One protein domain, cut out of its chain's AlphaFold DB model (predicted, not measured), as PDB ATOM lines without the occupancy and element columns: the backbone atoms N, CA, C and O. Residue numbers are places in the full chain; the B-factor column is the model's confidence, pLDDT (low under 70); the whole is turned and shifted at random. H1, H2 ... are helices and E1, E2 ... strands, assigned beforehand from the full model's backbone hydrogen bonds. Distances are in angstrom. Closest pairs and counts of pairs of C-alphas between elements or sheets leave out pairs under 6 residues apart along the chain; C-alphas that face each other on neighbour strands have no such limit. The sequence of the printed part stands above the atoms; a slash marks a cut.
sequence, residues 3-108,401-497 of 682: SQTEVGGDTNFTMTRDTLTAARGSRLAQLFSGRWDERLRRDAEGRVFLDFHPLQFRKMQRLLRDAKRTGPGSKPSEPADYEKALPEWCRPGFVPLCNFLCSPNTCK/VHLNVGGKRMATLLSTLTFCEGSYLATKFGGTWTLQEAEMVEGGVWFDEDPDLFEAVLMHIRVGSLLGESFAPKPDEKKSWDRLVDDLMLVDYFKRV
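This is residues 3 to 108 and 401 to 497 of the 682 residues of the protein "KCTD12 protein" of Symbiodinium natans (UniProt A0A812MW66). Two lobes stand side by side along the longest axis, each with a small three-stranded sheet, one long helix over one face of it, and shorter helices: E2, E1 and E3 with H3 in residues 3 to 108, E5, E4 and E6 with H8 in residues 401 to 497. The lobes meet where H5 packs on residues 463 to 467 of H8 and where the ends of E1 and E2 come close to E5. The printed part has 203 residues, with ten named helices and six named strands in the order E1 E2 H1 H2 E3 H3 H4 H5 E4 E5 H6 H7 E6 H8 H9 H10; the class is mixed, helices and strands, and both sheets are mixed. The whole is compact, with a radius of gyration of the C-alphas of 17.6 A, and spans 54 by 36 by 30 A, only just elongated.

One sheet has E1, residues 3 to 7, from C-alpha 3 at (145.089, 132.297, 140.560), E2, 10 to 16, 16.9 A long, and E3, 48 to 50. With it come H1, 17 to 20, H2, 27 to 31, H3, 54 to 69, 22.8 A, H4, 79 to 83, and H5, 94 to 102, 11.5 A. The other sheet has E4, 401 to 405, E5, 408 to 413, 16.9 A, and E6, 444 to 447. With it come H6, 414 to 417, H7, 424 to 429, H8, 451 to 467, 24.2 A, H9, 478 to 487, 14.3 A, and H10, 491 to 497, ending at C-alpha 497 (167.997, 153.391, 121.595).

E1 and E2 are a hairpin, antiparallel, with N 7 and O 10 3.0 A apart; E1 and E3 are parallel, with N 6 and O 48 at 2.9 A. H3 is on this sheet at a height of 10.1 A, two layers, a helix on one face. The hairpin E4 and E5 has N 403 and O 410 at 2.8 A; E4 and E6 are parallel, with N 404 and O 445 at 2.8 A. H8 is on this second sheet at a height of 10.4 A, again two layers, and H6 only grazes it. H5, the hub, touches H2, H3 only just, H4 and H8; the C-alphas of Leu 97 and Val 463, the closest of H5 and H8, are 7.0 A apart, at a steep tilt of 45 degrees. H1 touches H3 (residues 61 to 68), closest C-alphas Thr 19 and Arg 65, 6.0 A. H6 touches H7, C-alphas of Leu 417 and Leu 425 at 5.6 A. H8 touches H9 with residues 453 to 454 alone, C-alphas of Leu 453 and Trp 481 at 6.5 A; H9 and H10 are close but not clearly touching. Helix packing is mostly crossed, 0 of 3 pairs being at a shallow tilt. Every O i to N i+4 pair is within hydrogen-bond range in H2, H3, H4, H5, H7, H8 and H9, 2 of 3 in H10; H1 and H6 are too short for one.

The C-alphas farthest apart are those of Gly 73 and Ala 438, 58.8 A. Residues 109 to 400 are not printed; C-alphas 108 and 401 are 33.3 A apart across the cut. The links H2 to E3 and H7 to E6 are long. Mean pLDDT of the printed part is 83.7; under 70 are residue 3 and residues 71 to 76, 104 to 108, 468 to 474 and 495 to 497.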
ATOM      1  N   SER A   3     145.589 131.774 141.831       64.94
ATOM      2  CA  SER A   3     145.089 132.297 140.560       64.94
ATOM      3  C   SER A   3     145.837 131.605 139.428       64.94
ATOM      4  O   SER A   3     147.071 131.569 139.440       64.94
ATOM      5  N   GLN A   4     145.097 131.056 138.467       81.81
ATOM      6  CA  GLN A   4     145.665 130.761 137.157       81.81
ATOM      7  C   GLN A   4     145.917 132.095 136.450       81.81
ATOM      8  O   GLN A   4     145.073 132.998 136.488       81.81
ATOM      9  N   THR A   5     147.102 132.229 135.870       87.75
ATOM     10  CA  THR A   5     147.552 133.450 135.206       87.75
ATOM     11  C   THR A   5     148.114 133.060 133.851       87.75
ATOM     12  O   THR A   5     148.878 132.103 133.755       87.75
ATOM     13  N   GLU A   6     147.733 133.791 132.815       91.44
ATOM     14  CA  GLU A   6     148.390 133.729 131.516       91.44
ATOM     15  C   GLU A   6     149.382 134.886 131.434       91.44
ATOM     16  O   GLU A   6     149.029 136.038 131.695       91.44
ATOM     17  N   VAL A   7     150.636 134.586 131.109       93.19
ATOM     18  CA  VAL A   7     151.685 135.599 130.977       93.19
ATOM     19  C   VAL A   7     152.255 135.514 129.577       93.19
ATOM     20  O   VAL A   7     152.898 134.523 129.240       93.19
ATOM     21  N   GLY A   8     151.998 136.528 128.754       89.56
ATOM     22  CA  GLY A   8     152.537 136.622 127.396       89.56
ATOM     23  C   GLY A   8     152.192 135.453 126.458       89.56
ATOM     24  O   GLY A   8     152.921 135.235 125.489       89.56
ATOM     25  N   GLY A   9     151.128 134.693 126.745       88.62
ATOM     26  CA  GLY A   9     150.715 133.484 126.015       88.62
ATOM     27  C   GLY A   9     151.093 132.158 126.683       88.62
ATOM     28  O   GLY A   9     150.668 131.097 126.231       88.62
ATOM     29  N   ASP A  10     151.870 132.186 127.770       91.12
ATOM     30  CA  ASP A  10     152.165 130.995 128.564       91.12
ATOM     31  C   ASP A  10     151.172 130.853 129.723       91.12
ATOM     32  O   ASP A  10     151.077 131.706 130.609       91.12
ATOM     33  N   THR A  11     150.445 129.739 129.724       89.19
ATOM     34  CA  THR A  11     149.388 129.415 130.690       89.19
ATOM     35  C   THR A  11     149.890 128.576 131.867       89.19
ATOM     36  O   THR A  11     149.133 128.279 132.792       89.19
ATOM     37  N   ASN A  12     151.182 128.222 131.899       87.94
ATOM     38  CA  ASN A  12     151.781 127.412 132.965       87.94
ATOM     39  C   ASN A  12     152.142 128.216 134.228       87.94
ATOM     40  O   ASN A  12     152.944 127.763 135.054       87.94
ATOM     41  N   PHE A  13     151.565 129.406 134.419       85.25
ATOM     42  CA  PHE A  13     151.778 130.197 135.626       85.25
ATOM     43  C   PHE A  13     150.709 129.909 136.675       85.25
ATOM     44  O   PHE A  13     149.521 130.184 136.517       85.25
ATOM     45  N   THR A  14     151.167 129.395 137.816       81.00
ATOM     46  CA  THR A  14     150.364 129.312 139.038       81.00
ATOM     47  C   THR A  14     151.001 130.177 140.115       81.00
ATOM     48  O   THR A  14     152.162 129.976 140.504       81.00
ATOM     49  N   MET A  15     150.241 131.151 140.613       76.50
ATOM     50  CA  MET A  15     150.702 132.080 141.642       76.50
ATOM     51  C   MET A  15     149.692 132.171 142.778       76.50
ATOM     52  O   MET A  15     148.478 132.131 142.582       76.50
ATOM     53  N   THR A  16     150.202 132.288 144.001       83.75
ATOM     54  CA  THR A  16     149.374 132.680 145.141       83.75
ATOM     55  C   THR A  16     149.387 134.197 145.247       83.75
ATOM     56  O   THR A  16     150.444 134.808 145.057       83.75
ATOM     57  N   ARG A  17     148.256 134.792 145.644       85.12
ATOM     58  CA  ARG A  17     148.188 136.221 145.994       85.12
ATOM     59  C   ARG A  17     149.325 136.620 146.940       85.12
ATOM     60  O   ARG A  17     150.047 137.556 146.640       85.12
ATOM     61  N   ASP A  18     149.587 135.814 147.969       85.12
ATOM     62  CA  ASP A  18     150.680 136.037 148.925       85.12
ATOM     63  C   ASP A  18     152.081 136.154 148.306       85.12
ATOM     64  O   ASP A  18     152.982 136.687 148.942       85.12
ATOM     65  N   THR A  19     152.317 135.562 147.131       87.62
ATOM     66  CA  THR A  19     153.615 135.673 146.446       87.62
ATOM     67  C   THR A  19     153.677 136.984 145.669       87.62
ATOM     68  O   THR A  19     154.683 137.679 145.723       87.62
ATOM     69  N   LEU A  20     152.589 137.345 144.985       86.44
ATOM     70  CA  LEU A  20     152.474 138.598 144.231       86.44
ATOM     71  C   LEU A  20     152.484 139.835 145.140       86.44
ATOM     72  O   LEU A  20     152.926 140.900 144.726       86.44
ATOM     73  N   THR A  21     152.053 139.680 146.393       88.06
ATOM     74  CA  THR A  21     152.048 140.741 147.409       88.06
ATOM     75  C   THR A  21     153.229 140.668 148.383       88.06
ATOM     76  O   THR A  21     153.232 141.374 149.393       88.06
ATOM     77  N   ALA A  22     154.244 139.837 148.097       85.75
ATOM     78  CA  ALA A  22     155.397 139.642 148.982       85.75
ATOM     79  C   ALA A  22     156.196 140.939 149.203       85.75
ATOM     80  O   ALA A  22     156.580 141.246 150.332       85.75
ATOM     81  N   ALA A  23     156.390 141.733 148.146       83.25
ATOM     82  CA  ALA A  23     157.018 143.046 148.230       83.25
ATOM     83  C   ALA A  23     155.992 144.115 148.638       83.25
ATOM     84  O   ALA A  23     155.340 144.737 147.794       83.25
ATOM     85  N   ARG A  24     155.803 144.315 149.947       80.94
ATOM     86  CA  ARG A  24     154.832 145.291 150.475       80.94
ATOM     87  C   ARG A  24     155.151 146.714 150.002       80.94
ATOM     88  O   ARG A  24     156.303 147.131 150.025       80.94
ATOM     89  N   GLY A  25     154.115 147.457 149.610       76.44
ATOM     90  CA  GLY A  25     154.248 148.835 149.115       76.44
ATOM     91  C   GLY A  25     154.730 148.959 147.664       76.44
ATOM     92  O   GLY A  25     154.971 150.074 147.214       76.44
ATOM     93  N   SER A  26     154.865 147.841 146.943       86.00
ATOM     94  CA  SER A  26     155.188 147.829 145.512       86.00
ATOM     95  C   SER A  26     153.936 147.908 144.626       86.00
ATOM     96  O   SER A  26     152.831 147.540 145.050       86.00
ATOM     97  N   ARG A  27     154.117 148.322 143.365       86.19
ATOM     98  CA  ARG A  27     153.044 148.381 142.353       86.19
ATOM     99  C   ARG A  27     152.401 147.016 142.105       86.19
ATOM    100  O   ARG A  27     151.178 146.912 141.990       86.19
ATOM    101  N   LEU A  28     153.199 145.947 142.082       88.50
ATOM    102  CA  LEU A  28     152.692 144.588 141.893       88.50
ATOM    103  C   LEU A  28     151.840 144.132 143.089       88.50
ATOM    104  O   LEU A  28     150.769 143.552 142.904       88.50
ATOM    105  N   ALA A  29     152.257 144.462 144.316       88.19
ATOM    106  CA  ALA A  29     151.461 144.171 145.504       88.19
ATOM    107  C   ALA A  29     150.135 144.949 145.521       88.19
ATOM    108  O   ALA A  29     149.116 144.413 145.959       88.19
ATOM    109  N   GLN A  30     150.123 146.187 145.016       85.31
ATOM    110  CA  GLN A  30     148.904 146.985 144.872       85.31
ATOM    111  C   GLN A  30     147.945 146.376 143.843       85.31
ATOM    112  O   GLN A  30     146.752 146.232 144.138       85.31
ATOM    113  N   LEU A  31     148.464 145.975 142.677       87.75
ATOM    114  CA  LEU A  31     147.692 145.346 141.603       87.75
ATOM    115  C   LEU A  31     146.968 144.084 142.101       87.75
ATOM    116  O   LEU A  31     145.786 143.897 141.826       87.75
ATOM    117  N   PHE A  32     147.645 143.276 142.921       89.12
ATOM    118  CA  PHE A  32     147.118 142.017 143.464       89.12
ATOM    119  C   PHE A  32     146.618 142.101 144.914       89.12
ATOM    120  O   PHE A  32     146.434 141.072 145.569       89.12
ATOM    121  N   SER A  33     146.333 143.308 145.412       85.88
ATOM    122  CA  SER A  33     145.835 143.548 146.780       85.88
ATOM    123  C   SER A  33     144.449 142.952 147.073       85.88
ATOM    124  O   SER A  33     144.033 142.909 148.228       85.88
ATOM    125  N   GLY A  34     143.726 142.499 146.044       85.00
ATOM    126  CA  GLY A  34     142.330 142.060 146.122       85.00
ATOM    127  C   GLY A  34     141.328 143.159 145.762       85.00
ATOM    128  O   GLY A  34     140.210 142.857 145.366       85.00
ATOM    129  N   ARG A  35     141.733 144.437 145.816       84.44
ATOM    130  CA  ARG A  35     140.868 145.583 145.475       84.44
ATOM    131  C   ARG A  35     140.416 145.580 144.011       84.44
ATOM    132  O   ARG A  35     139.351 146.097 143.701       84.44
ATOM    133  N   TRP A  36     141.242 145.038 143.119       87.88
ATOM    134  CA  TRP A  36     141.070 145.164 141.670       87.88
ATOM    135  C   TRP A  36     140.640 143.865 140.981       87.88
ATOM    136  O   TRP A  36     140.561 143.838 139.758       87.88
ATOM    137  N   ASP A  37     140.349 142.801 141.733       86.44
ATOM    138  CA  ASP A  37     140.135 141.443 141.206       86.44
ATOM    139  C   ASP A  37     139.063 141.342 140.107       86.44
ATOM    140  O   ASP A  37     139.196 140.524 139.191       86.44
ATOM    141  N   GLU A  38     138.018 142.165 140.212       87.06
ATOM    142  CA  GLU A  38     136.897 142.234 139.264       87.06
ATOM    143  C   GLU A  38     137.208 143.086 138.026       87.06
ATOM    144  O   GLU A  38     136.520 142.980 137.016       87.06
ATOM    145  N   ARG A  39     138.242 143.934 138.091       89.31
ATOM    146  CA  ARG A  39     138.648 144.837 137.003       89.31
ATOM    147  C   ARG A  39     139.860 144.342 136.221       89.31
ATOM    148  O   ARG A  39     140.101 144.845 135.126       89.31
ATOM    149  N   LEU A  40     140.636 143.411 136.782       91.19
ATOM    150  CA  LEU A  40     141.779 142.809 136.097       91.19
ATOM    151  C   LEU A  40     141.322 142.129 134.804       91.19
ATOM    152  O   LEU A  40     140.389 141.323 134.824       91.19
ATOM    153  N   ARG A  41     142.019 142.428 133.703       93.62
ATOM    154  CA  ARG A  41     141.798 141.790 132.406       93.62
ATOM    155  C   ARG A  41     141.991 140.279 132.530       93.62
ATOM    156  O   ARG A  41     142.940 139.803 133.164       93.62
ATOM    157  N   ARG A  42     141.087 139.533 131.901       92.81
ATOM    158  CA  ARG A  42     141.115 138.074 131.842       92.81
ATOM    159  C   ARG A  42     141.051 137.599 130.401       92.81
ATOM    160  O   ARG A  42     140.474 138.289 129.566       92.81
ATOM    161  N   ASP A  43     141.659 136.450 130.142       91.50
ATOM    162  CA  ASP A  43     141.504 135.740 128.873       91.50
ATOM    163  C   ASP A  43     140.131 135.052 128.768       91.50
ATOM    164  O   ASP A  43     139.316 135.096 129.699       91.50
ATOM    165  N   ALA A  44     139.878 134.406 127.626       88.56
ATOM    166  CA  ALA A  44     138.628 133.703 127.341       88.56
ATOM    167  C   ALA A  44     138.336 132.548 128.323       88.56
ATOM    168  O   ALA A  44     137.177 132.190 128.538       88.56
ATOM    169  N   GLU A  45     139.366 131.992 128.969       90.00
ATOM    170  CA  GLU A  45     139.239 130.953 129.995       90.00
ATOM    171  C   GLU A  45     139.124 131.522 131.425       90.00
ATOM    172  O   GLU A  45     139.031 130.766 132.397       90.00
ATOM    173  N   GLY A  46     139.105 132.848 131.579       89.25
ATOM    174  CA  GLY A  46     138.940 133.541 132.855       89.25
ATOM    175  C   GLY A  46     140.220 133.671 133.691       89.25
ATOM    176  O   GLY A  46     140.147 134.110 134.852       89.25
ATOM    177  N   ARG A  47     141.394 133.321 133.150       90.81
ATOM    178  CA  ARG A  47     142.688 133.500 133.831       90.81
ATOM    179  C   ARG A  47     143.089 134.967 133.756       90.81
ATOM    180  O   ARG A  47     142.770 135.659 132.799       90.81
ATOM    181  N   VAL A  48     143.787 135.467 134.777       91.75
ATOM    182  CA  VAL A  48     144.301 136.849 134.737       91.75
ATOM    183  C   VAL A  48     145.380 136.932 133.662       91.75
ATOM    184  O   VAL A  48     146.332 136.155 133.719       91.75
ATOM    185  N   PHE A  49     145.247 137.874 132.730       94.00
ATOM    186  CA  PHE A  49     146.219 138.075 131.660       94.00
ATOM    187  C   PHE A  49     147.234 139.157 132.038       94.00
ATOM    188  O   PHE A  49     146.855 140.269 132.413       94.00
ATOM    189  N   LEU A  50     148.524 138.845 131.917       93.38
ATOM    190  CA  LEU A  50     149.619 139.791 132.114       93.38
ATOM    191  C   LEU A  50     150.502 139.862 130.866       93.38
ATOM    192  O   LEU A  50     151.117 138.873 130.465       93.38
ATOM    193  N   ASP A  51     150.627 141.055 130.290       94.19
ATOM    194  CA  ASP A  51     151.408 141.280 129.069       94.19
ATOM    195  C   ASP A  51     152.905 141.473 129.357       94.19
ATOM    196  O   ASP A  51     153.501 142.513 129.084       94.19
ATOM    197  N   PHE A  52     153.517 140.457 129.962       94.00
ATOM    198  CA  PHE A  52     154.957 140.399 130.203       94.00
ATOM    199  C   PHE A  52     155.594 139.276 129.398       94.00
ATOM    200  O   PHE A  52     154.947 138.297 129.030       94.00
ATOM    201  N   HIS A  53     156.904 139.378 129.186       93.25
ATOM    202  CA  HIS A  53     157.659 138.269 128.628       93.25
ATOM    203  C   HIS A  53     157.739 137.099 129.634       93.25
ATOM    204  O   HIS A  53     158.167 137.310 130.780       93.25
ATOM    205  N   PRO A  54     157.385 135.856 129.243       94.06
ATOM    206  CA  PRO A  54     157.304 134.724 130.168       94.06
ATOM    207  C   PRO A  54     158.610 134.440 130.924       94.06
ATOM    208  O   PRO A  54     158.589 134.169 132.128       94.06
ATOM    209  N   LEU A  55     159.776 134.520 130.265       93.00
ATOM    210  CA  LEU A  55     161.060 134.237 130.927       93.00
ATOM    211  C   LEU A  55     161.411 135.286 131.987       93.00
ATOM    212  O   LEU A  55     161.815 134.914 133.092       93.00
ATOM    213  N   GLN A  56     161.208 136.572 131.681       93.12
ATOM    214  CA  GLN A  56     161.451 137.660 132.631       93.12
ATOM    215  C   GLN A  56     160.502 137.535 133.829       93.12
ATOM    216  O   GLN A  56     160.940 137.531 134.981       93.12
ATOM    217  N   PHE A  57     159.210 137.309 133.581       94.12
ATOM    218  CA  PHE A  57     158.234 137.189 134.660       94.12
ATOM    219  C   PHE A  57     158.468 135.951 135.546       94.12
ATOM    220  O   PHE A  57     158.326 136.033 136.766       94.12
ATOM    221  N   ARG A  58     158.937 134.818 134.996       93.44
ATOM    222  CA  ARG A  58     159.360 133.654 135.812       93.44
ATOM    223  C   ARG A  58     160.513 133.992 136.754       93.44
ATOM    224  O   ARG A  58     160.534 133.503 137.886       93.44
ATOM    225  N   LYS A  59     161.487 134.792 136.312       94.50
ATOM    226  CA  LYS A  59     162.596 135.236 137.174       94.50
ATOM    227  C   LYS A  59     162.115 136.200 138.250       94.50
ATOM    228  O   LYS A  59     162.474 136.016 139.408       94.50
ATOM    229  N   MET A  60     161.223 137.122 137.902       93.00
ATOM    230  CA  MET A  60     160.563 138.012 138.861       93.00
ATOM    231  C   MET A  60     159.745 137.231 139.901       93.00
ATOM    232  O   MET A  60     159.816 137.501 141.095       93.00
ATOM    233  N   GLN A  61     159.037 136.178 139.489       90.62
ATOM    234  CA  GLN A  61     158.347 135.286 140.419       90.62
ATOM    235  C   GLN A  61     159.320 134.597 141.389       90.62
ATOM    236  O   GLN A  61     158.979 134.418 142.559       90.62
ATOM    237  N   ARG A  62     160.511 134.183 140.933       91.06
ATOM    238  CA  ARG A  62     161.540 133.611 141.822       91.06
ATOM    239  C   ARG A  62     162.045 134.654 142.817       91.06
ATOM    240  O   ARG A  62     162.043 134.356 144.006       91.06
ATOM    241  N   LEU A  63     162.340 135.868 142.348       90.50
ATOM    242  CA  LEU A  63     162.700 137.014 143.192       90.50
ATOM    243  C   LEU A  63     161.666 137.237 144.311       90.50
ATOM    244  O   LEU A  63     162.025 137.293 145.483       90.50
ATOM    245  N   LEU A  64     160.371 137.265 143.981       89.19
ATOM    246  CA  LEU A  64     159.293 137.452 144.964       89.19
ATOM    247  C   LEU A  64     159.147 136.275 145.942       89.19
ATOM    248  O   LEU A  64     158.861 136.472 147.124       89.19
ATOM    249  N   ARG A  65     159.340 135.037 145.470       89.31
ATOM    250  CA  ARG A  65     159.323 133.844 146.335       89.31
ATOM    251  C   ARG A  65     160.476 133.857 147.332       89.31
ATOM    252  O   ARG A  65     160.273 133.438 148.471       89.31
ATOM    253  N   ASP A  66     161.646 134.320 146.916       87.44
ATOM    254  CA  ASP A  66     162.817 134.416 147.782       87.44
ATOM    255  C   ASP A  66     162.668 135.574 148.774       87.44
ATOM    256  O   ASP A  66     162.855 135.358 149.971       87.44
ATOM    257  N   ALA A  67     162.153 136.729 148.333       82.12
ATOM    258  CA  ALA A  67     161.794 137.848 149.212       82.12
ATOM    259  C   ALA A  67     160.780 137.455 150.307       82.12
ATOM    260  O   ALA A  67     160.834 137.949 151.432       82.12
ATOM    261  N   LYS A  68     159.867 136.517 150.015       81.25
ATOM    262  CA  LYS A  68     158.937 135.959 151.014       81.25
ATOM    263  C   LYS A  68     159.630 135.062 152.051       81.25
ATOM    264  O   LYS A  68     159.120 134.907 153.159       81.25
ATOM    265  N   ARG A  69     160.739 134.410 151.688       81.88
ATOM    266  CA  ARG A  69     161.476 133.465 152.548       81.88
ATOM    267  C   ARG A  69     162.511 134.155 153.430       81.88
ATOM    268  O   ARG A  69     162.881 133.598 154.462       81.88
ATOM    269  N   THR A  70     162.986 135.330 153.033       70.12
ATOM    270  CA  THR A  70     163.964 136.117 153.791       70.12
ATOM    271  C   THR A  70     163.340 136.714 155.056       70.12
ATOM    272  O   THR A  70     162.319 137.396 154.991       70.12
ATOM    273  N   GLY A  71     163.947 136.440 156.215       60.66
ATOM    274  CA  GLY A  71     163.542 136.982 157.515       60.66
ATOM    275  C   GLY A  71     164.156 138.361 157.808       60.66
ATOM    276  O   GLY A  71     164.997 138.845 157.047       60.66
ATOM    277  N   PRO A  72     163.778 139.014 158.924       49.19
ATOM    278  CA  PRO A  72     164.391 140.277 159.328       49.19
ATOM    279  C   PRO A  72     165.895 140.082 159.602       49.19
ATOM    280  O   PRO A  72     166.270 139.383 160.540       49.19
ATOM    281  N   GLY A  73     166.748 140.681 158.761       55.72
ATOM    282  CA  GLY A  73     168.215 140.672 158.887       55.72
ATOM    283  C   GLY A  73     168.987 139.959 157.767       55.72
ATOM    284  O   GLY A  73     170.206 140.100 157.700       55.72
ATOM    285  N   SER A  74     168.325 139.223 156.866       65.62
ATOM    286  CA  SER A  74     168.981 138.644 155.677       65.62
ATOM    287  C   SER A  74     169.153 139.675 154.556       65.62
ATOM    288  O   SER A  74     168.276 140.518 154.366       65.62
ATOM    289  N   LYS A  75     170.257 139.587 153.790       61.75
ATOM    290  CA  LYS A  75     170.481 140.444 152.612       61.75
ATOM    291  C   LYS A  75     169.297 140.285 151.638       61.75
ATOM    292  O   LYS A  75     168.976 139.143 151.298       61.75
ATOM    293  N   PRO A  76     168.645 141.377 151.205       66.62
ATOM    294  CA  PRO A  76     167.558 141.295 150.241       66.62
ATOM    295  C   PRO A  76     168.075 140.767 148.901       66.62
ATOM    296  O   PRO A  76     169.182 141.093 148.475       66.62
ATOM    297  N   SER A  77     167.270 139.932 148.253       77.19
ATOM    298  CA  SER A  77     167.553 139.427 146.914       77.19
ATOM    299  C   SER A  77     167.512 140.582 145.907       77.19
ATOM    300  O   SER A  77     166.496 141.268 145.800       77.19
ATOM    301  N   GLU A  78     168.605 140.808 145.177       83.31
ATOM    302  CA  GLU A  78     168.716 141.900 144.204       83.31
ATOM    303  C   GLU A  78     168.297 141.423 142.799       83.31
ATOM    304  O   GLU A  78     168.698 140.332 142.382       83.31
ATOM    305  N   PRO A  79     167.531 142.216 142.022       86.50
ATOM    306  CA  PRO A  79     167.124 141.843 140.663       86.50
ATOM    307  C   PRO A  79     168.287 141.434 139.745       86.50
ATOM    308  O   PRO A  79     168.150 140.489 138.965       86.50
ATOM    309  N   ALA A  80     169.452 142.075 139.891       85.12
ATOM    310  CA  ALA A  80     170.652 141.803 139.096       85.12
ATOM    311  C   ALA A  80     171.147 140.345 139.202       85.12
ATOM    312  O   ALA A  80     171.735 139.811 138.261       85.12
ATOM    313  N   ASP A  81     170.889 139.652 140.316       85.62
ATOM    314  CA  ASP A  81     171.289 138.249 140.467       85.62
ATOM    315  C   ASP A  81     170.401 137.297 139.652       85.62
ATOM    316  O   ASP A  81     170.871 136.272 139.150       85.62
ATOM    317  N   TYR A  82     169.130 137.651 139.450       90.00
ATOM    318  CA  TYR A  82     168.199 136.869 138.631       90.00
ATOM    319  C   TYR A  82     168.364 137.159 137.138       90.00
ATOM    320  O   TYR A  82     168.148 136.255 136.324       90.00
ATOM    321  N   GLU A  83     168.785 138.378 136.795       90.50
ATOM    322  CA  GLU A  83     169.099 138.802 135.428       90.50
ATOM    323  C   GLU A  83     170.211 137.954 134.807       90.50
ATOM    324  O   GLU A  83     170.075 137.463 133.687       90.50
ATOM    325  N   LYS A  84     171.289 137.692 135.558       87.69
ATOM    326  CA  LYS A  84     172.425 136.870 135.096       87.69
ATOM    327  C   LYS A  84     171.995 135.478 134.625       87.69
ATOM    328  O   LYS A  84     172.643 134.888 133.763       87.69
ATOM    329  N   ALA A  85     170.896 134.962 135.176       89.19
ATOM    330  CA  ALA A  85     170.337 133.660 134.840       89.19
ATOM    331  C   ALA A  85     169.316 133.693 133.681       89.19
ATOM    332  O   ALA A  85     168.685 132.660 133.423       89.19
ATOM    333  N   LEU A  86     169.090 134.848 133.045       89.69
ATOM    334  CA  LEU A  86     168.382 134.987 131.768       89.69
ATOM    335  C   LEU A  86     169.364 134.836 130.589       89.69
ATOM    336  O   LEU A  86     170.538 135.210 130.731       89.69
ATOM    337  N   PRO A  87     168.890 134.334 129.427       88.38
ATOM    338  CA  PRO A  87     169.609 134.463 128.159       88.38
ATOM    339  C   PRO A  87     170.004 135.920 127.901       88.38
ATOM    340  O   PRO A  87     169.237 136.815 128.251       88.38
ATOM    341  N   GLU A  88     171.169 136.162 127.297       82.69
ATOM    342  CA  GLU A  88     171.725 137.516 127.134       82.69
ATOM    343  C   GLU A  88     170.770 138.465 126.402       82.69
ATOM    344  O   GLU A  88     170.510 139.564 126.890       82.69
ATOM    345  N   TRP A  89     170.144 137.991 125.323       82.94
ATOM    346  CA  TRP A  89     169.134 138.738 124.572       82.94
ATOM    347  C   TRP A  89     167.892 139.111 125.404       82.94
ATOM    348  O   TRP A  89     167.224 140.088 125.091       82.94
ATOM    349  N   CYS A  90     167.590 138.367 126.476       86.56
ATOM    350  CA  CYS A  90     166.403 138.537 127.325       86.56
ATOM    351  C   CYS A  90     166.669 139.395 128.583       86.56
ATOM    352  O   CYS A  90     165.748 139.709 129.342       86.56
ATOM    353  N   ARG A  91     167.928 139.770 128.838       87.12
ATOM    354  CA  ARG A  91     168.317 140.606 129.987       87.12
ATOM    355  C   ARG A  91     167.826 142.055 129.913       87.12
ATOM    356  O   ARG A  91     167.358 142.534 130.944       87.12
ATOM    357  N   PRO A  92     167.891 142.763 128.765       82.75
ATOM    358  CA  PRO A  92     167.660 144.202 128.769       82.75
ATOM    359  C   PRO A  92     166.282 144.578 129.326       82.75
ATOM    360  O   PRO A  92     165.269 143.936 129.036       82.75
ATOM    361  N   GLY A  93     166.270 145.617 130.161       80.00
ATOM    362  CA  GLY A  93     165.070 146.127 130.823       80.00
ATOM    363  C   GLY A  93     164.569 145.298 132.012       80.00
ATOM    364  O   GLY A  93     163.676 145.756 132.721       80.00
ATOM    365  N   PHE A  94     165.146 144.126 132.311       89.00
ATOM    366  CA  PHE A  94     164.676 143.274 133.411       89.00
ATOM    367  C   PHE A  94     164.864 143.908 134.798       89.00
ATOM    368  O   PHE A  94     163.946 143.869 135.622       89.00
ATOM    369  N   VAL A  95     166.038 144.487 135.075       85.88
ATOM    370  CA  VAL A  95     166.307 145.156 136.359       85.88
ATOM    371  C   VAL A  95     165.433 146.407 136.533       85.88
ATOM    372  O   VAL A  95     164.733 146.468 137.549       85.88
ATOM    373  N   PRO A  96     165.361 147.345 135.562       78.75
ATOM    374  CA  PRO A  96     164.406 148.456 135.599       78.75
ATOM    375  C   PRO A  96     162.959 147.999 135.817       78.75
ATOM    376  O   PRO A  96     162.262 148.542 136.675       78.75
ATOM    377  N   LEU A  97     162.527 146.934 135.133       85.88
ATOM    378  CA  LEU A  97     161.191 146.359 135.282       85.88
ATOM    379  C   LEU A  97     160.936 145.844 136.707       85.88
ATOM    380  O   LEU A  97     159.882 146.116 137.287       85.88
ATOM    381  N   CYS A  98     161.887 145.114 137.293       88.69
ATOM    382  CA  CYS A  98     161.776 144.643 138.674       88.69
ATOM    383  C   CYS A  98     161.752 145.808 139.663       88.69
ATOM    384  O   CYS A  98     160.939 145.800 140.586       88.69
ATOM    385  N   ASN A  99     162.595 146.819 139.457       82.88
ATOM    386  CA  ASN A  99     162.633 147.999 140.313       82.88
ATOM    387  C   ASN A  99     161.315 148.776 140.251       82.88
ATOM    388  O   ASN A  99     160.816 149.209 141.288       82.88
ATOM    389  N   PHE A 100     160.725 148.895 139.062       80.81
ATOM    390  CA  PHE A 100     159.447 149.564 138.854       80.81
ATOM    391  C   PHE A 100     158.272 148.805 139.489       80.81
ATOM    392  O   PHE A 100     157.401 149.410 140.113       80.81
ATOM    393  N   LEU A 101     158.235 147.475 139.352       86.69
ATOM    394  CA  LEU A 101     157.097 146.664 139.799       86.69
ATOM    395  C   LEU A 101     157.189 146.196 141.253       86.69
ATOM    396  O   LEU A 101     156.148 146.050 141.895       86.69
ATOM    397  N   CYS A 102     158.395 145.917 141.750       85.44
ATOM    398  CA  CYS A 102     158.621 145.159 142.984       85.44
ATOM    399  C   CYS A 102     159.322 145.953 144.098       85.44
ATOM    400  O   CYS A 102     159.401 145.443 145.213       85.44
ATOM    401  N   SER A 103     159.826 147.168 143.857       78.00
ATOM    402  CA  SER A 103     160.495 147.933 144.920       78.00
ATOM    403  C   SER A 103     159.503 148.452 145.973       78.00
ATOM    404  O   SER A 103     158.451 148.989 145.616       78.00
ATOM    405  N   PRO A 104     159.818 148.341 147.277       63.34
ATOM    406  CA  PRO A 104     159.088 149.041 148.331       63.34
ATOM    407  C   PRO A 104     159.224 150.563 148.159       63.34
ATOM    408  O   PRO A 104     160.292 151.040 147.782       63.34
ATOM    409  N   ASN A 105     158.180 151.326 148.494       55.25
ATOM    410  CA  ASN A 105     158.123 152.802 148.445       55.25
ATOM    411  C   ASN A 105     157.930 153.443 147.058       55.25
ATOM    412  O   ASN A 105     157.983 154.665 146.953       55.25
ATOM    413  N   THR A 106     157.644 152.670 146.007       49.84
ATOM    414  CA  THR A 106     157.241 153.241 144.705       49.84
ATOM    415  C   THR A 106     155.804 153.756 144.694       49.84
ATOM    416  O   THR A 106     155.441 154.492 143.782       49.84
ATOM    417  N   CYS A 107     154.985 153.349 145.671       46.47
ATOM    418  CA  CYS A 107     153.597 153.774 145.803       46.47
ATOM    419  C   CYS A 107     153.406 154.612 147.069       46.47
ATOM    420  O   CYS A 107     153.601 154.113 148.181       46.47
ATOM    421  N   LYS A 108     152.991 155.872 146.908       44.97
ATOM    422  CA  LYS A 108     152.671 156.792 148.012       44.97
ATOM    423  C   LYS A 108     151.158 156.820 148.261       44.97
ATOM    424  O   LYS A 108     150.555 157.881 148.337       44.97
ATOM    425  N   VAL A 401     145.573 139.853 121.777       93.12
ATOM    426  CA  VAL A 401     145.905 139.351 120.449       93.12
ATOM    427  C   VAL A 401     146.783 138.116 120.603       93.12
ATOM    428  O   VAL A 401     147.906 138.192 121.109       93.12
ATOM    429  N   HIS A 402     146.278 136.977 120.136       93.50
ATOM    430  CA  HIS A 402     147.057 135.751 119.999       93.50
ATOM    431  C   HIS A 402     147.794 135.757 118.658       93.50
ATOM    432  O   HIS A 402     147.196 136.006 117.612       93.50
ATOM    433  N   LEU A 403     149.093 135.477 118.690       95.06
ATOM    434  CA  LEU A 403     149.991 135.452 117.539       95.06
ATOM    435  C   LEU A 403     150.509 134.030 117.320       95.06
ATOM    436  O   LEU A 403     150.750 133.295 118.281       95.06
ATOM    437  N   ASN A 404     150.718 133.667 116.059       94.56
ATOM    438  CA  ASN A 404     151.415 132.456 115.644       94.56
ATOM    439  C   ASN A 404     152.597 132.852 114.752       94.56
ATOM    440  O   ASN A 404     152.423 133.103 113.562       94.56
ATOM    441  N   VAL A 405     153.792 132.931 115.332       94.69
ATOM    442  CA  VAL A 405     155.003 133.349 114.618       94.69
ATOM    443  C   VAL A 405     155.836 132.115 114.322       94.69
ATOM    444  O   VAL A 405     156.295 131.463 115.258       94.69
ATOM    445  N   GLY A 406     155.965 131.731 113.051       91.38
ATOM    446  CA  GLY A 406     156.748 130.552 112.662       91.38
ATOM    447  C   GLY A 406     156.344 129.248 113.380       91.38
ATOM    448  O   GLY A 406     157.181 128.372 113.583       91.38
ATOM    449  N   GLY A 407     155.085 129.123 113.831       90.44
ATOM    450  CA  GLY A 407     154.579 127.980 114.611       90.44
ATOM    451  C   GLY A 407     154.642 128.146 116.138       90.44
ATOM    452  O   GLY A 407     154.096 127.318 116.872       90.44
ATOM    453  N   LYS A 408     155.278 129.203 116.658       92.50
ATOM    454  CA  LYS A 408     155.326 129.509 118.097       92.50
ATOM    455  C   LYS A 408     154.167 130.427 118.472       92.50
ATOM    456  O   LYS A 408     154.026 131.529 117.944       92.50
ATOM    457  N   ARG A 409     153.345 129.984 119.428       92.06
ATOM    458  CA  ARG A 409     152.227 130.786 119.940       92.06
ATOM    459  C   ARG A 409     152.682 131.790 120.988       92.06
ATOM    460  O   ARG A 409     153.417 131.444 121.911       92.06
ATOM    461  N   MET A 410     152.178 133.010 120.865       94.44
ATOM    462  CA  MET A 410     152.374 134.108 121.810       94.44
ATOM    463  C   MET A 410     151.050 134.841 122.015       94.44
ATOM    464  O   MET A 410     150.163 134.760 121.170       94.44
ATOM    465  N   ALA A 411     150.909 135.581 123.111       95.06
ATOM    466  CA  ALA A 411     149.754 136.455 123.313       95.06
ATOM    467  C   ALA A 411     150.188 137.800 123.885       95.06
ATOM    468  O   ALA A 411     151.030 137.848 124.781       95.06
ATOM    469  N   THR A 412     149.636 138.898 123.385       94.94
ATOM    470  CA  THR A 412     149.976 140.262 123.818       94.94
ATOM    471  C   THR A 412     148.769 141.185 123.710       94.94
ATOM    472  O   THR A 412     147.705 140.745 123.287       94.94
ATOM    473  N   LEU A 413     148.893 142.449 124.106       93.62
ATOM    474  CA  LEU A 413     147.821 143.425 123.948       93.62
ATOM    475  C   LEU A 413     147.881 144.132 122.592       93.62
ATOM    476  O   LEU A 413     148.955 144.432 122.067       93.62
ATOM    477  N   LEU A 414     146.709 144.514 122.087       91.12
ATOM    478  CA  LEU A 414     146.583 145.392 120.924       91.12
ATOM    479  C   LEU A 414     147.320 146.725 121.135       91.12
ATOM    480  O   LEU A 414     147.980 147.231 120.229       91.12
ATOM    481  N   SER A 415     147.269 147.265 122.355       90.00
ATOM    482  CA  SER A 415     147.999 148.479 122.736       90.00
ATOM    483  C   SER A 415     149.517 148.301 122.720       90.00
ATOM    484  O   SER A 415     150.236 149.262 122.474       90.00
ATOM    485  N   THR A 416     150.016 147.085 122.945       91.38
ATOM    486  CA  THR A 416     151.446 146.772 122.843       91.38
ATOM    487  C   THR A 416     151.868 146.727 121.379       91.38
ATOM    488  O   THR A 416     152.845 147.367 121.008       91.38
ATOM    489  N   LEU A 417     151.096 146.058 120.516       92.19
ATOM    490  CA  LEU A 417     151.382 145.984 119.074       92.19
ATOM    491  C   LEU A 417     151.292 147.341 118.367       92.19
ATOM    492  O   LEU A 417     151.989 147.571 117.383       92.19
ATOM    493  N   THR A 418     150.464 148.248 118.883       91.00
ATOM    494  CA  THR A 418     150.285 149.604 118.338       91.00
ATOM    495  C   THR A 418     151.119 150.674 119.045       91.00
ATOM    496  O   THR A 418     151.057 151.834 118.657       91.00
ATOM    497  N   PHE A 419     151.944 150.302 120.034       87.62
ATOM    498  CA  PHE A 419     152.746 151.248 120.817       87.62
ATOM    499  C   PHE A 419     153.754 152.040 119.970       87.62
ATOM    500  O   PHE A 419     153.942 153.235 120.182       87.62
ATOM    501  N   CYS A 420     154.416 151.378 119.017       85.44
ATOM    502  CA  CYS A 420     155.395 152.020 118.142       85.44
ATOM    503  C   CYS A 420     154.688 152.623 116.924       85.44
ATOM    504  O   CYS A 420     154.526 151.945 115.904       85.44
ATOM    505  N   GLU A 421     154.257 153.881 117.026       84.12
ATOM    506  CA  GLU A 421     153.636 154.599 115.907       84.12
ATOM    507  C   GLU A 421     154.534 154.585 114.659       84.12
ATOM    508  O   GLU A 421     155.751 154.738 114.742       84.12
ATOM    509  N   GLY A 422     153.927 154.364 113.490       83.81
ATOM    510  CA  GLY A 422     154.646 154.251 112.216       83.81
ATOM    511  C   GLY A 422     155.281 152.882 111.939       83.81
ATOM    512  O   GLY A 422     155.733 152.659 110.821       83.81
ATOM    513  N   SER A 423     155.272 151.950 112.898       90.81
ATOM    514  CA  SER A 423     155.714 150.570 112.651       90.81
ATOM    515  C   SER A 423     154.718 149.781 111.791       90.81
ATOM    516  O   SER A 423     153.521 150.099 111.717       90.81
ATOM    517  N   TYR A 424     155.194 148.682 111.197       91.62
ATOM    518  CA  TYR A 424     154.333 147.724 110.504       91.62
ATOM    519  C   TYR A 424     153.265 147.155 111.445       91.62
ATOM    520  O   TYR A 424     152.102 147.061 111.062       91.62
ATOM    521  N   LEU A 425     153.626 146.831 112.694       92.44
ATOM    522  CA  LEU A 425     152.687 146.296 113.685       92.44
ATOM    523  C   LEU A 425     151.590 147.311 114.026       92.44
ATOM    524  O   LEU A 425     150.414 146.955 114.004       92.44
ATOM    525  N   ALA A 426     151.942 148.580 114.244       91.00
ATOM    526  CA  ALA A 426     150.953 149.625 114.497       91.00
ATOM    527  C   ALA A 426     150.041 149.870 113.290       91.00
ATOM    528  O   ALA A 426     148.841 150.079 113.458       91.00
ATOM    529  N   THR A 427     150.583 149.783 112.075       89.19
ATOM    530  CA  THR A 427     149.784 149.872 110.844       89.19
ATOM    531  C   THR A 427     148.847 148.674 110.706       89.19
ATOM    532  O   THR A 427     147.660 148.844 110.430       89.19
ATOM    533  N   LYS A 428     149.358 147.457 110.936       89.38
ATOM    534  CA  LYS A 428     148.594 146.217 110.807       89.38
ATOM    535  C   LYS A 428     147.480 146.147 111.837       89.38
ATOM    536  O   LYS A 428     146.375 145.832 111.438       89.38
ATOM    537  N   PHE A 429     147.757 146.448 113.106       90.44
ATOM    538  CA  PHE A 429     146.839 146.292 114.244       90.44
ATOM    539  C   PHE A 429     146.151 147.599 114.685       90.44
ATOM    540  O   PHE A 429     145.508 147.638 115.733       90.44
ATOM    541  N   GLY A 430     146.298 148.682 113.920       84.75
ATOM    542  CA  GLY A 430     145.728 149.994 114.235       84.75
ATOM    543  C   GLY A 430     144.198 150.053 114.138       84.75
ATOM    544  O   GLY A 430     143.519 149.056 113.913       84.75
ATOM    545  N   GLY A 431     143.623 151.255 114.262       75.56
ATOM    546  CA  GLY A 431     142.165 151.451 114.360       75.56
ATOM    547  C   GLY A 431     141.332 150.994 113.150       75.56
ATOM    548  O   GLY A 431     140.113 150.890 113.254       75.56
ATOM    549  N   THR A 432     141.968 150.715 112.010       70.38
ATOM    550  CA  THR A 432     141.329 150.168 110.801       70.38
ATOM    551  C   THR A 432     141.484 148.654 110.668       70.38
ATOM    552  O   THR A 432     140.988 148.075 109.699       70.38
ATOM    553  N   TRP A 433     142.196 148.007 111.590       76.25
ATOM    554  CA  TRP A 433     142.419 146.575 111.530       76.25
ATOM    555  C   TRP A 433     141.119 145.811 111.751       76.25
ATOM    556  O   TRP A 433     140.376 146.039 112.705       76.25
ATOM    557  N   THR A 434     140.865 144.868 110.855       74.44
ATOM    558  CA  THR A 434     139.816 143.866 111.000       74.44
ATOM    559  C   THR A 434     140.473 142.514 110.811       74.44
ATOM    560  O   THR A 434     141.116 142.278 109.789       74.44
ATOM    561  N   LEU A 435     140.350 141.647 111.816       75.75
ATOM    562  CA  LEU A 435     140.905 140.303 111.756       75.75
ATOM    563  C   LEU A 435     140.272 139.544 110.585       75.75
ATOM    564  O   LEU A 435     139.056 139.347 110.562       75.75
ATOM    565  N   GLN A 436     141.088 139.110 109.628       77.94
ATOM    566  CA  GLN A 436     140.622 138.267 108.532       77.94
ATOM    567  C   GLN A 436     140.833 136.796 108.894       77.94
ATOM    568  O   GLN A 436     141.911 136.420 109.347       77.94
ATOM    569  N   GLU A 437     139.831 135.942 108.661       74.56
ATOM    570  CA  GLU A 437     139.931 134.500 108.960       74.56
ATOM    571  C   GLU A 437     141.134 133.834 108.272       74.56
ATOM    572  O   GLU A 437     141.746 132.935 108.837       74.56
ATOM    573  N   ALA A 438     141.516 134.316 107.085       78.06
ATOM    574  CA  ALA A 438     142.674 133.825 106.340       78.06
ATOM    575  C   ALA A 438     144.026 134.106 107.026       78.06
ATOM    576  O   ALA A 438     145.013 133.452 106.704       78.06
ATOM    577  N   GLU A 439     144.084 135.061 107.959       82.31
ATOM    578  CA  GLU A 439     145.292 135.384 108.728       82.31
ATOM    579  C   GLU A 439     145.422 134.535 110.001       82.31
ATOM    580  O   GLU A 439     146.446 134.606 110.679       82.31
ATOM    581  N   MET A 440     144.405 133.739 110.348       87.50
ATOM    582  CA  MET A 440     144.394 132.921 111.558       87.50
ATOM    583  C   MET A 440     144.922 131.515 111.277       87.50
ATOM    584  O   MET A 440     144.278 130.714 110.603       87.50
ATOM    585  N   VAL A 441     146.063 131.177 111.873       85.31
ATOM    586  CA  VAL A 441     146.651 129.833 111.812       85.31
ATOM    587  C   VAL A 441     146.781 129.290 113.228       85.31
ATOM    588  O   VAL A 441     147.406 129.903 114.093       85.31
ATOM    589  N   GLU A 442     146.163 128.134 113.484       84.94
ATOM    590  CA  GLU A 442     146.169 127.449 114.790       84.94
ATOM    591  C   GLU A 442     145.750 128.337 115.982       84.94
ATOM    592  O   GLU A 442     146.239 128.185 117.106       84.94
ATOM    593  N   GLY A 443     144.809 129.256 115.741       83.62
ATOM    594  CA  GLY A 443     144.234 130.117 116.776       83.62
ATOM    595  C   GLY A 443     145.017 131.400 117.066       83.62
ATOM    596  O   GLY A 443     144.714 132.059 118.056       83.62
ATOM    597  N   GLY A 444     145.983 131.779 116.224       89.56
ATOM    598  CA  GLY A 444     146.667 133.071 116.313       89.56
ATOM    599  C   GLY A 444     146.874 133.724 114.949       89.56
ATOM    600  O   GLY A 444     146.879 133.043 113.923       89.56
ATOM    601  N   VAL A 445     147.058 135.044 114.950       92.62
ATOM    602  CA  VAL A 445     147.415 135.820 113.756       92.62
ATOM    603  C   VAL A 445     148.802 135.388 113.297       92.62
ATOM    604  O   VAL A 445     149.760 135.461 114.071       92.62
ATOM    605  N   TRP A 446     148.897 134.906 112.064       92.69
ATOM    606  CA  TRP A 446     150.097 134.262 111.554       92.69
ATOM    607  C   TRP A 446     151.147 135.251 111.039       92.69
ATOM    608  O   TRP A 446     150.816 136.220 110.354       92.69
ATOM    609  N   PHE A 447     152.411 134.963 111.350       91.88
ATOM    610  CA  PHE A 447     153.599 135.653 110.850       91.88
ATOM    611  C   PHE A 447     154.631 134.633 110.370       91.88
ATOM    612  O   PHE A 447     154.978 133.702 111.104       91.88
ATOM    613  N   ASP A 448     155.153 134.846 109.164       91.44
ATOM    614  CA  ASP A 448     156.228 134.045 108.566       91.44
ATOM    615  C   ASP A 448     157.612 134.558 108.983       91.44
ATOM    616  O   ASP A 448     158.452 134.889 108.153       91.44
ATOM    617  N   GLU A 449     157.819 134.704 110.289       92.62
ATOM    618  CA  GLU A 449     159.041 135.278 110.852       92.62
ATOM    619  C   GLU A 449     159.730 134.303 111.799       92.62
ATOM    620  O   GLU A 449     159.125 133.342 112.289       92.62
ATOM    621  N   ASP A 450     161.004 134.574 112.095       90.94
ATOM    622  CA  ASP A 450     161.726 133.832 113.121       90.94
ATOM    623  C   ASP A 450     161.074 134.068 114.502       90.94
ATOM    624  O   ASP A 450     160.987 135.212 114.973       90.94
ATOM    625  N   PRO A 451     160.611 133.002 115.176       91.81
ATOM    626  CA  PRO A 451     159.881 133.127 116.428       91.81
ATOM    627  C   PRO A 451     160.706 133.692 117.586       91.81
ATOM    628  O   PRO A 451     160.123 134.263 118.507       91.81
ATOM    629  N   ASP A 452     162.025 133.517 117.598       88.75
ATOM    630  CA  ASP A 452     162.879 133.969 118.696       88.75
ATOM    631  C   ASP A 452     163.270 135.442 118.509       88.75
ATOM    632  O   ASP A 452     163.239 136.219 119.470       88.75
ATOM    633  N   LEU A 453     163.529 135.873 117.269       89.38
ATOM    634  CA  LEU A 453     163.740 137.289 116.953       89.38
ATOM    635  C   LEU A 453     162.464 138.112 117.178       89.38
ATOM    636  O   LEU A 453     162.525 139.189 117.779       89.38
ATOM    637  N   PHE A 454     161.299 137.598 116.770       92.31
ATOM    638  CA  PHE A 454     160.024 138.277 117.015       92.31
ATOM    639  C   PHE A 454     159.681 138.324 118.511       92.31
ATOM    640  O   PHE A 454     159.186 139.344 118.999       92.31
ATOM    641  N   GLU A 455     159.986 137.263 119.273       90.62
ATOM    642  CA  GLU A 455     159.827 137.273 120.734       90.62
ATOM    643  C   GLU A 455     160.657 138.384 121.380       90.62
ATOM    644  O   GLU A 455     160.161 139.082 122.269       90.62
ATOM    645  N   ALA A 456     161.897 138.570 120.917       88.38
ATOM    646  CA  ALA A 456     162.764 139.640 121.389       88.38
ATOM    647  C   ALA A 456     162.155 141.015 121.080       88.38
ATOM    648  O   ALA A 456     162.000 141.818 122.001       88.38
ATOM    649  N   VAL A 457     161.712 141.269 119.839       90.31
ATOM    650  CA  VAL A 457     161.003 142.517 119.478       90.31
ATOM    651  C   VAL A 457     159.832 142.769 120.429       90.31
ATOM    652  O   VAL A 457     159.743 143.834 121.046       90.31
ATOM    653  N   LEU A 458     158.963 141.772 120.605       92.00
ATOM    654  CA  LEU A 458     157.767 141.903 121.427       92.00
ATOM    655  C   LEU A 458     158.100 142.134 122.907       92.00
ATOM    656  O   LEU A 458     157.453 142.944 123.568       92.00
ATOM    657  N   MET A 459     159.120 141.457 123.439       89.88
ATOM    658  CA  MET A 459     159.622 141.700 124.793       89.88
ATOM    659  C   MET A 459     160.032 143.166 124.974       89.88
ATOM    660  O   MET A 459     159.637 143.783 125.964       89.88
ATOM    661  N   HIS A 460     160.778 143.739 124.030       84.06
ATOM    662  CA  HIS A 460     161.247 145.121 124.143       84.06
ATOM    663  C   HIS A 460     160.122 146.138 124.055       84.06
ATOM    664  O   HIS A 460     160.081 147.059 124.869       84.06
ATOM    665  N   ILE A 461     159.163 145.929 123.152       88.31
ATOM    666  CA  ILE A 461     157.986 146.795 123.055       88.31
ATOM    667  C   ILE A 461     157.147 146.705 124.339       88.31
ATOM    668  O   ILE A 461     156.715 147.735 124.853       88.31
ATOM    669  N   ARG A 462     156.972 145.511 124.929       90.38
ATOM    670  CA  ARG A 462     156.277 145.347 126.224       90.38
ATOM    671  C   ARG A 462     156.943 146.157 127.328       90.38
ATOM    672  O   ARG A 462     156.275 146.960 127.981       90.38
ATOM    673  N   VAL A 463     158.248 145.956 127.528       84.00
ATOM    674  CA  VAL A 463     158.995 146.645 128.589       84.00
ATOM    675  C   VAL A 463     159.007 148.148 128.331       84.00
ATOM    676  O   VAL A 463     158.726 148.922 129.248       84.00
ATOM    677  N   GLY A 464     159.246 148.570 127.090       76.31
ATOM    678  CA  GLY A 464     159.328 149.984 126.772       76.31
ATOM    679  C   GLY A 464     157.996 150.710 126.798       76.31
ATOM    680  O   GLY A 464     157.928 151.840 127.278       76.31
ATOM    681  N   SER A 465     156.906 150.036 126.431       81.12
ATOM    682  CA  SER A 465     155.567 150.586 126.623       81.12
ATOM    683  C   SER A 465     155.281 150.865 128.096       81.12
ATOM    684  O   SER A 465     154.625 151.860 128.412       81.12
ATOM    685  N   LEU A 466     155.767 150.007 128.997       80.25
ATOM    686  CA  LEU A 466     155.496 150.094 130.426       80.25
ATOM    687  C   LEU A 466     156.392 151.108 131.145       80.25
ATOM    688  O   LEU A 466     155.897 151.814 132.020       80.25
ATOM    689  N   LEU A 467     157.681 151.158 130.802       71.81
ATOM    690  CA  LEU A 467     158.672 152.004 131.475       71.81
ATOM    691  C   LEU A 467     158.868 153.373 130.806       71.81
ATOM    692  O   LEU A 467     159.483 154.252 131.403       71.81
ATOM    693  N   GLY A 468     158.369 153.560 129.579       62.59
ATOM    694  CA  GLY A 468     158.644 154.759 128.777       62.59
ATOM    695  C   GLY A 468     160.101 154.856 128.304       62.59
ATOM    696  O   GLY A 468     160.513 155.878 127.766       62.59
ATOM    697  N   GLU A 469     160.881 153.798 128.505       55.94
ATOM    698  CA  GLU A 469     162.282 153.670 128.112       55.94
ATOM    699  C   GLU A 469     162.381 152.627 127.011       55.94
ATOM    700  O   GLU A 469     161.647 151.648 127.015       55.94
ATOM    701  N   SER A 470     163.281 152.803 126.056       58.44
ATOM    702  CA  SER A 470     163.459 151.800 125.018       58.44
ATOM    703  C   SER A 470     164.699 150.969 125.321       58.44
ATOM    704  O   SER A 470     165.738 151.500 125.702       58.44
ATOM    705  N   PHE A 471     164.571 149.652 125.195       66.50
ATOM    706  CA  PHE A 471     165.627 148.689 125.492       66.50
ATOM    707  C   PHE A 471     165.908 147.941 124.195       66.50
ATOM    708  O   PHE A 471     164.987 147.357 123.633       66.50
ATOM    709  N   ALA A 472     167.137 147.969 123.686       64.12
ATOM    710  CA  ALA A 472     167.490 147.251 122.463       64.12
ATOM    711  C   ALA A 472     168.050 145.862 122.813       64.12
ATOM    712  O   ALA A 472     168.854 145.754 123.747       64.12
ATOM    713  N   PRO A 473     167.672 144.795 122.090       67.75
ATOM    714  CA  PRO A 473     168.283 143.493 122.296       67.75
ATOM    715  C   PRO A 473     169.714 143.482 121.784       67.75
ATOM    716  O   PRO A 473     170.108 144.231 120.889       67.75
ATOM    717  N   LYS A 474     170.464 142.518 122.310       65.06
ATOM    718  CA  LYS A 474     171.716 142.040 121.731       65.06
ATOM    719  C   LYS A 474     171.500 140.597 121.275       65.06
ATOM    720  O   LYS A 474     171.812 139.682 122.032       65.06
ATOM    721  N   PRO A 475     170.866 140.375 120.113       72.06
ATOM    722  CA  PRO A 475     170.667 139.027 119.609       72.06
ATOM    723  C   PRO A 475     171.979 138.478 119.047       72.06
ATOM    724  O   PRO A 475     172.812 139.229 118.532       72.06
ATOM    725  N   ASP A 476     172.133 137.157 119.104       70.12
ATOM    726  CA  ASP A 476     173.323 136.468 118.594       70.12
ATOM    727  C   ASP A 476     173.473 136.653 117.066       70.12
ATOM    728  O   ASP A 476     174.583 136.773 116.543       70.12
ATOM    729  N   GLU A 477     172.353 136.767 116.338       78.75
ATOM    730  CA  GLU A 477     172.306 136.933 114.881       78.75
ATOM    731  C   GLU A 477     171.994 138.370 114.435       78.75
ATOM    732  O   GLU A 477     170.917 138.674 113.915       78.75
ATOM    733  N   LYS A 478     172.972 139.272 114.566       77.19
ATOM    734  CA  LYS A 478     172.804 140.700 114.232       77.19
ATOM    735  C   LYS A 478     172.206 140.970 112.840       77.19
ATOM    736  O   LYS A 478     171.359 141.840 112.701       77.19
ATOM    737  N   LYS A 479     172.612 140.227 111.802       82.12
ATOM    738  CA  LYS A 479     172.093 140.441 110.434       82.12
ATOM    739  C   LYS A 479     170.615 140.081 110.294       82.12
ATOM    740  O   LYS A 479     169.900 140.773 109.578       82.12
ATOM    741  N   SER A 480     170.191 138.983 110.915       84.38
ATOM    742  CA  SER A 480     168.799 138.525 110.897       84.38
ATOM    743  C   SER A 480     167.926 139.496 111.694       84.38
ATOM    744  O   SER A 480     166.864 139.896 111.229       84.38
ATOM    745  N   TRP A 481     168.441 139.972 112.831       85.94
ATOM    746  CA  TRP A 481     167.822 141.028 113.628       85.94
ATOM    747  C   TRP A 481     167.636 142.336 112.856       85.94
ATOM    748  O   TRP A 481     166.528 142.862 112.809       85.94
ATOM    749  N   ASP A 482     168.700 142.845 112.227       83.44
ATOM    750  CA  ASP A 482     168.651 144.116 111.499       83.44
ATOM    751  C   ASP A 482     167.617 144.069 110.360       83.44
ATOM    752  O   ASP A 482     166.932 145.061 110.127       83.44
ATOM    753  N   ARG A 483     167.462 142.915 109.689       87.38
ATOM    754  CA  ARG A 483     166.420 142.707 108.666       87.38
ATOM    755  C   ARG A 483     165.020 142.729 109.258       87.38
ATOM    756  O   ARG A 483     164.207 143.515 108.800       87.38
ATOM    757  N   LEU A 484     164.766 141.939 110.303       90.38
ATOM    758  CA  LEU A 484     163.448 141.906 110.943       90.38
ATOM    759  C   LEU A 484     163.034 143.296 111.447       90.38
ATOM    760  O   LEU A 484     161.888 143.709 111.303       90.38
ATOM    761  N   VAL A 485     163.971 144.038 112.039       88.19
ATOM    762  CA  VAL A 485     163.726 145.407 112.504       88.19
ATOM    763  C   VAL A 485     163.390 146.352 111.348       88.19
ATOM    764  O   VAL A 485     162.543 147.230 111.523       88.19
ATOM    765  N   ASP A 486     164.025 146.186 110.188       87.56
ATOM    766  CA  ASP A 486     163.714 146.934 108.963       87.56
ATOM    767  C   ASP A 486     162.330 146.573 108.411       87.56
ATOM    768  O   ASP A 486     161.503 147.465 108.214       87.56
ATOM    769  N   ASP A 487     162.030 145.280 108.290       90.25
ATOM    770  CA  ASP A 487     160.752 144.767 107.779       90.25
ATOM    771  C   ASP A 487     159.568 145.196 108.662       90.25
ATOM    772  O   ASP A 487     158.501 145.572 108.169       90.25
ATOM    773  N   LEU A 488     159.770 145.234 109.983       91.94
ATOM    774  CA  LEU A 488     158.775 145.732 110.934       91.94
ATOM    775  C   LEU A 488     158.720 147.266 111.024       91.94
ATOM    776  O   LEU A 488     157.890 147.800 111.768       91.94
ATOM    777  N   MET A 489     159.567 147.983 110.280       89.75
ATOM    778  CA  MET A 489     159.707 149.445 110.320       89.75
ATOM    779  C   MET A 489     160.008 149.972 111.734       89.75
ATOM    780  O   MET A 489     159.511 151.013 112.160       89.75
ATOM    781  N   LEU A 490     160.831 149.239 112.487       85.25
ATOM    782  CA  LEU A 490     161.255 149.572 113.851       85.25
ATOM    783  C   LEU A 490     162.668 150.171 113.900       85.25
ATOM    784  O   LEU A 490     163.206 150.401 114.983       85.25
ATOM    785  N   VAL A 491     163.282 150.441 112.745       78.00
ATOM    786  CA  VAL A 491     164.654 150.960 112.648       78.00
ATOM    787  C   VAL A 491     164.813 152.268 113.405       78.00
ATOM    788  O   VAL A 491     165.751 152.389 114.183       78.00
ATOM    789  N   ASP A 492     163.910 153.230 113.233       70.75
ATOM    790  CA  ASP A 492     164.006 154.513 113.939       70.75
ATOM    791  C   ASP A 492     163.723 154.358 115.434       70.75
ATOM    792  O   ASP A 492     164.403 154.977 116.253       70.75
ATOM    793  N   TYR A 493     162.788 153.472 115.797       72.44
ATOM    794  CA  TYR A 493     162.511 153.127 117.189       72.44
ATOM    795  C   TYR A 493     163.762 152.574 117.879       72.44
ATOM    796  O   TYR A 493     164.138 153.096 118.925       72.44
ATOM    797  N   PHE A 494     164.449 151.594 117.276       70.56
ATOM    798  CA  PHE A 494     165.667 150.991 117.828       70.56
ATOM    799  C   PHE A 494     166.929 151.855 117.639       70.56
ATOM    800  O   PHE A 494     167.827 151.801 118.477       70.56
ATOM    801  N   LYS A 495     167.012 152.704 116.606       63.22
ATOM    802  CA  LYS A 495     168.117 153.668 116.424       63.22
ATOM    803  C   LYS A 495     168.129 154.741 117.502       63.22
ATOM    804  O   LYS A 495     169.214 155.079 117.961       63.22
ATOM    805  N   ARG A 496     166.963 155.230 117.944       56.34
ATOM    806  CA  ARG A 496     166.863 156.137 119.105       56.34
ATOM    807  C   ARG A 496     167.426 155.505 120.388       56.34
ATOM    808  O   ARG A 496     167.902 156.217 121.258       56.34
ATOM    809  N   VAL A 497     167.426 154.174 120.477       52.44
ATOM    810  CA  VAL A 497     167.997 153.391 121.595       52.44
ATOM    811  C   VAL A 497     169.490 153.159 121.432       52.44
ATOM    812  O   VAL A 497     170.255 153.246 122.386       52.44
TER     813      VAL A 497